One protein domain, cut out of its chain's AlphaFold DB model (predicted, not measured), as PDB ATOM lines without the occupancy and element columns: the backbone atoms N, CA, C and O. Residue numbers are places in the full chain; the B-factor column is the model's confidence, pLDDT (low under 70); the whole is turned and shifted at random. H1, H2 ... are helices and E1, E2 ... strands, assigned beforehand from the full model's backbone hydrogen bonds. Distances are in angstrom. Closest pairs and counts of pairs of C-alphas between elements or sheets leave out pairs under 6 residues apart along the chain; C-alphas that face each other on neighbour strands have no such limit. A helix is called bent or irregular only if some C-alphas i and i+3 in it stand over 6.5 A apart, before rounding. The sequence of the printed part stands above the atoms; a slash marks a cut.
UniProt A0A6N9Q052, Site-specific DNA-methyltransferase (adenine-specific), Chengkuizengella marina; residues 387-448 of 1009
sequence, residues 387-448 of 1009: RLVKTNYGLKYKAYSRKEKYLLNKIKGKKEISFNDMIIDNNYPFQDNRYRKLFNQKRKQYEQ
ATOM      1  N   ARG A 387     329.766 227.315 225.755       89.25
ATOM      2  CA  ARG A 387     330.396 228.559 225.278       89.25
ATOM      3  C   ARG A 387     331.397 229.090 226.279       89.25
ATOM      4  O   ARG A 387     331.146 229.062 227.485       89.25
ATOM      5  N   LEU A 388     332.487 229.657 225.770       92.38
ATOM      6  CA  LEU A 388     333.373 230.484 226.571       92.38
ATOM      7  C   LEU A 388     332.616 231.747 227.000       92.38
ATOM      8  O   LEU A 388     332.010 232.449 226.179       92.38
ATOM      9  N   VAL A 389     332.618 232.032 228.299       92.56
ATOM     10  CA  VAL A 389     331.978 233.211 228.883       92.56
ATOM     11  C   VAL A 389     332.957 233.977 229.758       92.56
ATOM     12  O   VAL A 389     333.776 233.398 230.473       92.56
ATOM     13  N   LYS A 390     332.830 235.302 229.739       93.12
ATOM     14  CA  LYS A 390     333.544 236.182 230.657       93.12
ATOM     15  C   LYS A 390     332.939 236.102 232.058       93.12
ATOM     16  O   LYS A 390     331.735 236.287 232.234       93.12
ATOM     17  N   THR A 391     333.783 235.876 233.060       89.69
ATOM     18  CA  THR A 391     333.445 236.057 234.478       89.69
ATOM     19  C   THR A 391     333.948 237.418 234.969       89.69
ATOM     20  O   THR A 391     334.565 238.186 234.228       89.69
ATOM     21  N   ASN A 392     333.696 237.750 236.238       80.94
ATOM     22  CA  ASN A 392     334.231 238.979 236.833       80.94
ATOM     23  C   ASN A 392     335.770 239.008 236.850       80.94
ATOM     24  O   ASN A 392     336.346 240.091 236.794       80.94
ATOM     25  N   TYR A 393     336.413 237.838 236.935       83.25
ATOM     26  CA  TYR A 393     337.848 237.705 237.198       83.25
ATOM     27  C   TYR A 393     338.605 236.917 236.127       83.25
ATOM     28  O   TYR A 393     339.822 236.820 236.216       83.25
ATOM     29  N   GLY A 394     337.929 236.391 235.105       91.50
ATOM     30  CA  GLY A 394     338.563 235.551 234.095       91.50
ATOM     31  C   GLY A 394     337.610 235.097 233.001       91.50
ATOM     32  O   GLY A 394     336.604 235.753 232.708       91.50
ATOM     33  N   LEU A 395     337.928 233.948 232.420       94.56
ATOM     34  CA  LEU A 395     337.143 233.286 231.387       94.56
ATOM     35  C   LEU A 395     336.878 231.844 231.815       94.56
ATOM     36  O   LEU A 395     337.738 231.200 232.415       94.56
ATOM     37  N   LYS A 396     335.684 231.338 231.508       93.88
ATOM     38  CA  LYS A 396     335.348 229.931 231.738       93.88
ATOM     39  C   LYS A 396     334.424 229.379 230.676       93.88
ATOM     40  O   LYS A 396     333.575 230.106 230.156       93.88
ATOM     41  N   TYR A 397     334.525 228.086 230.409       91.25
ATOM     42  CA  TYR A 397     333.500 227.388 229.648       91.25
ATOM     43  C   TYR A 397     332.242 227.217 230.498       91.25
ATOM     44  O   TYR A 397     332.280 226.761 231.641       91.25
ATOM     45  N   LYS A 398     331.101 227.612 229.937       90.25
ATOM     46  CA  LYS A 398     329.782 227.427 230.538       90.25
ATOM     47  C   LYS A 398     328.954 226.515 229.647       90.25
ATOM     48  O   LYS A 398     328.654 226.870 228.508       90.25
ATOM     49  N   ALA A 399     328.567 225.373 230.203       89.00
ATOM     50  CA  ALA A 399     327.585 224.473 229.618       89.00
ATOM     51  C   ALA A 399     326.164 224.988 229.892       89.00
ATOM     52  O   ALA A 399     325.848 225.371 231.025       89.00
ATOM     53  N   TYR A 400     325.317 225.006 228.861       84.44
ATOM     54  CA  TYR A 400     323.930 225.481 228.949       84.44
ATOM     55  C   TYR A 400     322.887 224.351 229.023       84.44
ATOM     56  O   TYR A 400     321.723 224.638 229.286       84.44
ATOM     57  N   SER A 401     323.301 223.082 228.904       82.94
ATOM     58  CA  SER A 401     322.449 221.899 229.107       82.94
ATOM     59  C   SER A 401     323.137 220.842 229.983       82.94
ATOM     60  O   SER A 401     324.355 220.880 230.192       82.94
ATOM     61  N   ARG A 402     322.366 219.874 230.503       79.19
ATOM     62  CA  ARG A 402     322.907 218.747 231.294       79.19
ATOM     63  C   ARG A 402     323.865 217.873 230.480       79.19
ATOM     64  O   ARG A 402     324.935 217.537 230.982       79.19
ATOM     65  N   LYS A 403     323.508 217.576 229.226       81.88
ATOM     66  CA  LYS A 403     324.343 216.821 228.276       81.88
ATOM     67  C   LYS A 403     325.695 217.510 228.062       81.88
ATOM     68  O   LYS A 403     326.741 216.900 228.247       81.88
ATOM     69  N   GLU A 404     325.669 218.813 227.794       84.06
ATOM     70  CA  GLU A 404     326.878 219.629 227.620       84.06
ATOM     71  C   GLU A 404     327.736 219.702 228.887       84.06
ATOM     72  O   GLU A 404     328.959 219.712 228.812       84.06
ATOM     73  N   LYS A 405     327.118 219.719 230.075       83.81
ATOM     74  CA  LYS A 405     327.860 219.715 231.344       83.81
ATOM     75  C   LYS A 405     328.651 218.417 231.524       83.81
ATOM     76  O   LYS A 405     329.784 218.456 231.996       83.81
ATOM     77  N   TYR A 406     328.068 217.286 231.133       83.38
ATOM     78  CA  TYR A 406     328.750 215.995 231.135       83.38
ATOM     79  C   TYR A 406     329.908 215.965 230.124       83.38
ATOM     80  O   TYR A 406     331.014 215.561 230.480       83.38
ATOM     81  N   LEU A 407     329.700 216.485 228.908       81.44
ATOM     82  CA  LEU A 407     330.752 216.613 227.890       81.44
ATOM     83  C   LEU A 407     331.899 217.522 228.356       81.44
ATOM     84  O   LEU A 407     333.062 217.127 228.302       81.44
ATOM     85  N   LEU A 408     331.588 218.696 228.912       85.12
ATOM     86  CA  LEU A 408     332.580 219.626 229.460       85.12
ATOM     87  C   LEU A 408     333.395 218.997 230.602       85.12
ATOM     88  O   LEU A 408     334.577 219.305 230.767       85.12
ATOM     89  N   ASN A 409     332.804 218.094 231.388       84.25
ATOM     90  CA  ASN A 409     333.532 217.358 232.419       84.25
ATOM     91  C   ASN A 409     334.549 216.367 231.828       84.25
ATOM     92  O   ASN A 409     335.619 216.225 232.416       84.25
ATOM     93  N   LYS A 410     334.279 215.779 230.655       82.00
ATOM     94  CA  LYS A 410     335.190 214.849 229.961       82.00
ATOM     95  C   LYS A 410     336.358 215.516 229.226       82.00
ATOM     96  O   LYS A 410     337.371 214.861 229.006       82.00
ATOM     97  N   ILE A 411     336.251 216.797 228.862       78.88
ATOM     98  CA  ILE A 411     337.344 217.525 228.192       78.88
ATOM     99  C   ILE A 411     338.576 217.596 229.111       78.88
ATOM    100  O   ILE A 411     338.472 218.056 230.255       78.88
ATOM    101  N   LYS A 412     339.742 217.183 228.593       70.44
ATOM    102  CA  LYS A 412     341.065 217.379 229.212       70.44
ATOM    103  C   LYS A 412     341.599 218.769 228.812       70.44
ATOM    104  O   LYS A 412     341.649 219.078 227.627       70.44
ATOM    105  N   GLY A 413     341.934 219.629 229.783       77.00
ATOM    106  CA  GLY A 413     342.426 221.004 229.556       77.00
ATOM    107  C   GLY A 413     341.926 222.041 230.579       77.00
ATOM    108  O   GLY A 413     341.090 221.727 231.433       77.00
ATOM    109  N   LYS A 414     342.416 223.294 230.501       82.19
ATOM    110  CA  LYS A 414     341.982 224.400 231.386       82.19
ATOM    111  C   LYS A 414     340.543 224.833 231.041       82.19
ATOM    112  O   LYS A 414     340.275 225.368 229.969       82.19
ATOM    113  N   LYS A 415     339.605 224.620 231.973       88.12
ATOM    114  CA  LYS A 415     338.166 224.943 231.808       88.12
ATOM    115  C   LYS A 415     337.791 226.342 232.299       88.12
ATOM    116  O   LYS A 415     336.808 226.924 231.838       88.12
ATOM    117  N   GLU A 416     338.571 226.862 233.237       91.38
ATOM    118  CA  GLU A 416     338.457 228.191 233.829       91.38
ATOM    119  C   GLU A 416     339.870 228.698 234.131       91.38
ATOM    120  O   GLU A 416     340.719 227.932 234.582       91.38
ATOM    121  N   ILE A 417     340.126 229.973 233.853       91.38
ATOM    122  CA  ILE A 417     341.389 230.642 234.183       91.38
ATOM    123  C   ILE A 417     341.115 232.114 234.495       91.38
ATOM    124  O   ILE A 417     340.220 232.735 233.901       91.38
ATOM    125  N   SER A 418     341.863 232.681 235.441       91.00
ATOM    126  CA  SER A 418     341.748 234.098 235.770       91.00
ATOM    127  C   SER A 418     342.467 234.974 234.736       91.00
ATOM    128  O   SER A 418     343.369 234.532 234.028       91.00
ATOM    129  N   PHE A 419     342.078 236.249 234.638       90.25
ATOM    130  CA  PHE A 419     342.824 237.221 233.834       90.25
ATOM    131  C   PHE A 419     344.232 237.451 234.373       90.25
ATOM    132  O   PHE A 419     345.097 237.799 233.585       90.25
ATOM    133  N   ASN A 420     344.451 237.276 235.677       88.31
ATOM    134  CA  ASN A 420     345.773 237.451 236.264       88.31
ATOM    135  C   ASN A 420     346.702 236.345 235.755       88.31
ATOM    136  O   ASN A 420     347.707 236.659 235.138       88.31
ATOM    137  N   ASP A 421     346.303 235.077 235.897       89.19
ATOM    138  CA  ASP A 421     347.136 233.941 235.473       89.19
ATOM    139  C   ASP A 421     347.407 233.981 233.961       89.19
ATOM    140  O   ASP A 421     348.533 233.780 233.538       89.19
ATOM    141  N   MET A 422     346.410 234.337 233.136       91.81
ATOM    142  CA  MET A 422     346.627 234.491 231.686       91.81
ATOM    143  C   MET A 422     347.666 235.562 231.337       91.81
ATOM    144  O   MET A 422     348.363 235.427 230.336       91.81
ATOM    145  N   ILE A 423     347.715 236.663 232.093       91.88
ATOM    146  CA  ILE A 423     348.662 237.753 231.829       91.88
ATOM    147  C   ILE A 423     350.053 237.387 232.364       91.88
ATOM    148  O   ILE A 423     351.018 237.641 231.655       91.88
ATOM    149  N   ILE A 424     350.148 236.754 233.542       88.50
ATOM    150  CA  ILE A 424     351.418 236.249 234.107       88.50
ATOM    151  C   ILE A 424     352.040 235.209 233.168       88.50
ATOM    152  O   ILE A 424     353.187 235.356 232.770       88.50
ATOM    153  N   ASP A 425     351.258 234.208 232.753       88.56
ATOM    154  CA  ASP A 425     351.709 233.136 231.855       88.56
ATOM    155  C   ASP A 425     351.886 233.626 230.400       88.56
ATOM    156  O   ASP A 425     352.296 232.856 229.532       88.56
ATOM    157  N   ASN A 426     351.481 234.870 230.096       90.06
ATOM    158  CA  ASN A 426     351.341 235.427 228.745       90.06
ATOM    159  C   ASN A 426     350.646 234.462 227.759       90.06
ATOM    160  O   ASN A 426     351.008 234.353 226.585       90.06
ATOM    161  N   ASN A 427     349.622 233.748 228.234       91.81
ATOM    162  CA  ASN A 427     348.994 232.652 227.507       91.81
ATOM    163  C   ASN A 427     347.463 232.753 227.531       91.81
ATOM    164  O   ASN A 427     346.834 232.920 228.577       91.81
ATOM    165  N   TYR A 428     346.848 232.591 226.358       91.94
ATOM    166  CA  TYR A 428     345.403 232.477 226.189       91.94
ATOM    167  C   TYR A 428     345.054 231.010 225.881       91.94
ATOM    168  O   TYR A 428     345.135 230.597 224.724       91.94
ATOM    169  N   PRO A 429     344.640 230.212 226.882       89.69
ATOM    170  CA  PRO A 429     344.558 228.753 226.761       89.69
ATOM    171  C   PRO A 429     343.270 228.254 226.079       89.69
ATOM    172  O   PRO A 429     342.918 227.083 226.209       89.69
ATOM    173  N   PHE A 430     342.514 229.130 225.409       89.75
ATOM    174  CA  PHE A 430     341.235 228.785 224.788       89.75
ATOM    175  C   PHE A 430     341.328 228.830 223.266       89.75
ATOM    176  O   PHE A 430     341.877 229.772 222.706       89.75
ATOM    177  N   GLN A 431     340.708 227.856 222.599       85.31
ATOM    178  CA  GLN A 431     340.562 227.863 221.140       85.31
ATOM    179  C   GLN A 431     339.562 228.940 220.665       85.31
ATOM    180  O   GLN A 431     339.742 229.537 219.609       85.31
ATOM    181  N   ASP A 432     338.515 229.231 221.454       87.00
ATOM    182  CA  ASP A 432     337.539 230.290 221.144       87.00
ATOM    183  C   ASP A 432     338.188 231.679 221.284       87.00
ATOM    184  O   ASP A 432     338.460 232.144 222.394       87.00
ATOM    185  N   ASN A 433     338.387 232.375 220.162       90.06
ATOM    186  CA  ASN A 433     339.052 233.681 220.095       90.06
ATOM    187  C   ASN A 433     338.170 234.893 220.457       90.06
ATOM    188  O   ASN A 433     338.661 236.025 220.452       90.06
ATOM    189  N   ARG A 434     336.894 234.714 220.835       92.00
ATOM    190  CA  ARG A 434     335.959 235.827 221.116       92.00
ATOM    191  C   ARG A 434     336.484 236.842 222.136       92.00
ATOM    192  O   ARG A 434     336.199 238.033 222.026       92.00
ATOM    193  N   TYR A 435     337.233 236.387 223.141       94.69
ATOM    194  CA  TYR A 435     337.799 237.256 224.179       94.69
ATOM    195  C   TYR A 435     339.290 237.548 223.993       94.69
ATOM    196  O   TYR A 435     339.872 238.209 224.853       94.69
ATOM    197  N   ARG A 436     339.907 237.151 222.870       93.06
ATOM    198  CA  ARG A 436     341.327 237.419 222.594       93.06
ATOM    199  C   ARG A 436     341.623 238.919 222.569       93.06
ATOM    200  O   ARG A 436     342.567 239.369 223.210       93.06
ATOM    201  N   LYS A 437     340.751 239.722 221.944       95.06
ATOM    202  CA  LYS A 437     340.857 241.195 221.953       95.06
ATOM    203  C   LYS A 437     340.794 241.775 223.371       95.06
ATOM    204  O   LYS A 437     341.550 242.684 223.695       95.06
ATOM    205  N   LEU A 438     339.920 241.237 224.228       94.06
ATOM    206  CA  LEU A 438     339.820 241.649 225.633       94.06
ATOM    207  C   LEU A 438     341.077 241.264 226.428       94.06
ATOM    208  O   LEU A 438     341.519 242.051 227.261       94.06
ATOM    209  N   PHE A 439     341.631 240.073 226.187       93.38
ATOM    210  CA  PHE A 439     342.891 239.633 226.785       93.38
ATOM    211  C   PHE A 439     344.040 240.565 226.386       93.38
ATOM    212  O   PHE A 439     344.650 241.159 227.270       93.38
ATOM    213  N   ASN A 440     344.240 240.807 225.086       94.44
ATOM    214  CA  ASN A 440     345.275 241.717 224.585       94.44
ATOM    215  C   ASN A 440     345.102 243.138 225.148       94.44
ATOM    216  O   ASN A 440     346.069 243.766 225.565       94.44
ATOM    217  N   GLN A 441     343.862 243.639 225.231       93.06
ATOM    218  CA  GLN A 441     343.576 244.940 225.839       93.06
ATOM    219  C   GLN A 441     343.972 244.984 227.322       93.06
ATOM    220  O   GLN A 441     344.515 245.985 227.781       93.06
ATOM    221  N   LYS A 442     343.680 243.924 228.084       91.81
ATOM    222  CA  LYS A 442     344.063 243.825 229.498       91.81
ATOM    223  C   LYS A 442     345.572 243.679 229.677       91.81
ATOM    224  O   LYS A 442     346.093 244.263 230.618       91.81
ATOM    225  N   ARG A 443     346.247 242.952 228.780       93.44
ATOM    226  CA  ARG A 443     347.706 242.812 228.762       93.44
ATOM    227  C   ARG A 443     348.377 244.162 228.531       93.44
ATOM    228  O   ARG A 443     349.132 244.598 229.384       93.44
ATOM    229  N   LYS A 444     347.963 244.896 227.493       92.50
ATOM    230  CA  LYS A 444     348.461 246.253 227.221       92.50
ATOM    231  C   LYS A 444     348.232 247.214 228.393       92.50
ATOM    232  O   LYS A 444     349.086 248.029 228.707       92.50
ATOM    233  N   GLN A 445     347.076 247.122 229.059       90.88
ATOM    234  CA  GLN A 445     346.800 247.921 230.262       90.88
ATOM    235  C   GLN A 445     347.700 247.555 231.445       90.88
ATOM    236  O   GLN A 445     347.997 248.428 232.251       90.88
ATOM    237  N   TYR A 446     348.069 246.281 231.579       92.62
ATOM    238  CA  TYR A 446     349.006 245.816 232.595       92.62
ATOM    239  C   TYR A 446     350.430 246.285 232.287       92.62
ATOM    240  O   TYR A 446     351.049 246.865 233.168       92.62
ATOM    241  N   GLU A 447     350.899 246.116 231.049       91.88
ATOM    242  CA  GLU A 447     352.210 246.591 230.577       91.88
ATOM    243  C   GLU A 447     352.357 248.100 230.842       91.88
ATOM    244  O   GLU A 447     353.223 248.505 231.608       91.88
ATOM    245  N   GLN A 448     351.405 248.911 230.364       90.88
ATOM    246  CA  GLN A 448     351.397 250.368 230.562       90.88
ATOM    247  C   GLN A 448     351.366 250.797 232.040       90.88
ATOM    248  O   GLN A 448     351.859 251.859 232.410       90.88
TER     249      GLN A 448
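AT A GLANCE: This is residues 387 to 448 of the 1009 residues of the protein "Site-specific DNA-methyltransferase (adenine-specific)" of Chengkuizengella marina (UniProt A0A6N9Q052). A small antiparallel sheet of three short strands, E1, E2 and E3, forms the middle of a slender rod, with helix H1 at one end and helices H2 and H3 toward the other. The long helix H3 begins near E1, passes H2 at a steep tilt and reaches the far end of the rod. The printed part has 62 residues, with three named helices and three named strands in the order E1 E2 H1 E3 H2 H3; the sheet's order is E1, E2, E3, and the class is mixed, helices and strands. The whole is only just compact, close to loose, with a radius of gyration of the C-alphas of 12.6 A and spans of 43 by 18 by 18 A.

IN THESE COORDINATES: E1, residues 387 to 390, begins at C-alpha 387 (330.396, 228.559, 225.278) and is 9.8 A long. E2, residues 394 to 399, is 16.2 A long. H1, residues 402 to 410, is 13.0 A long, with C-alpha 402 at (322.907, 218.747, 231.294). E3, residues 416 to 418, measures 7.0 A, and H2, residues 419 to 424, measures 8.7 A. H3, residues 433 to 448, is 23.2 A long and ends at C-alpha 448 (351.397, 250.368, 230.562); it is irregular, with C-alphas 434 and 437 7.3 A apart.

HOW THE PARTS SIT: E2 is the inner strand of the sheet. E1 and E2 form a hairpin, antiparallel at 147 degrees, with N 389 and O 396 2.8 A apart, within hydrogen-bond range. E2 and E3 are antiparallel at 164 degrees, with N 395 and O 417 within hydrogen-bond range at 3.0 A. H1 only grazes the sheet, with residues 404 to 409; the closest C-alphas of E2 and H1 are those of Ala 399 and Lys 405, 5.1 A apart. H2 only grazes it with residues 419 to 422, and H3 only grazes it with residues 433 to 439. H2 and H3 touch, H3 with residues 439 to 443 alone; their closest C-alphas, of Ile 423 and Arg 443, are 6.0 A apart. They run the same way at a steep tilt of 61 degrees. H1 is apart from H2 and from H3. Every O i to N i+4 pair is within hydrogen-bond range in H1 and H2, and 10 of 12 are in H3.

THE WHOLE: The two C-alphas farthest apart, those of Lys 403 and Gln 448, are 43.2 A apart. The printed part has no cut. The link from H2 to H3, 8 residues, is short; the other links are tight. The mean pLDDT of the printed part is 88.6, and no printed residue is under 70.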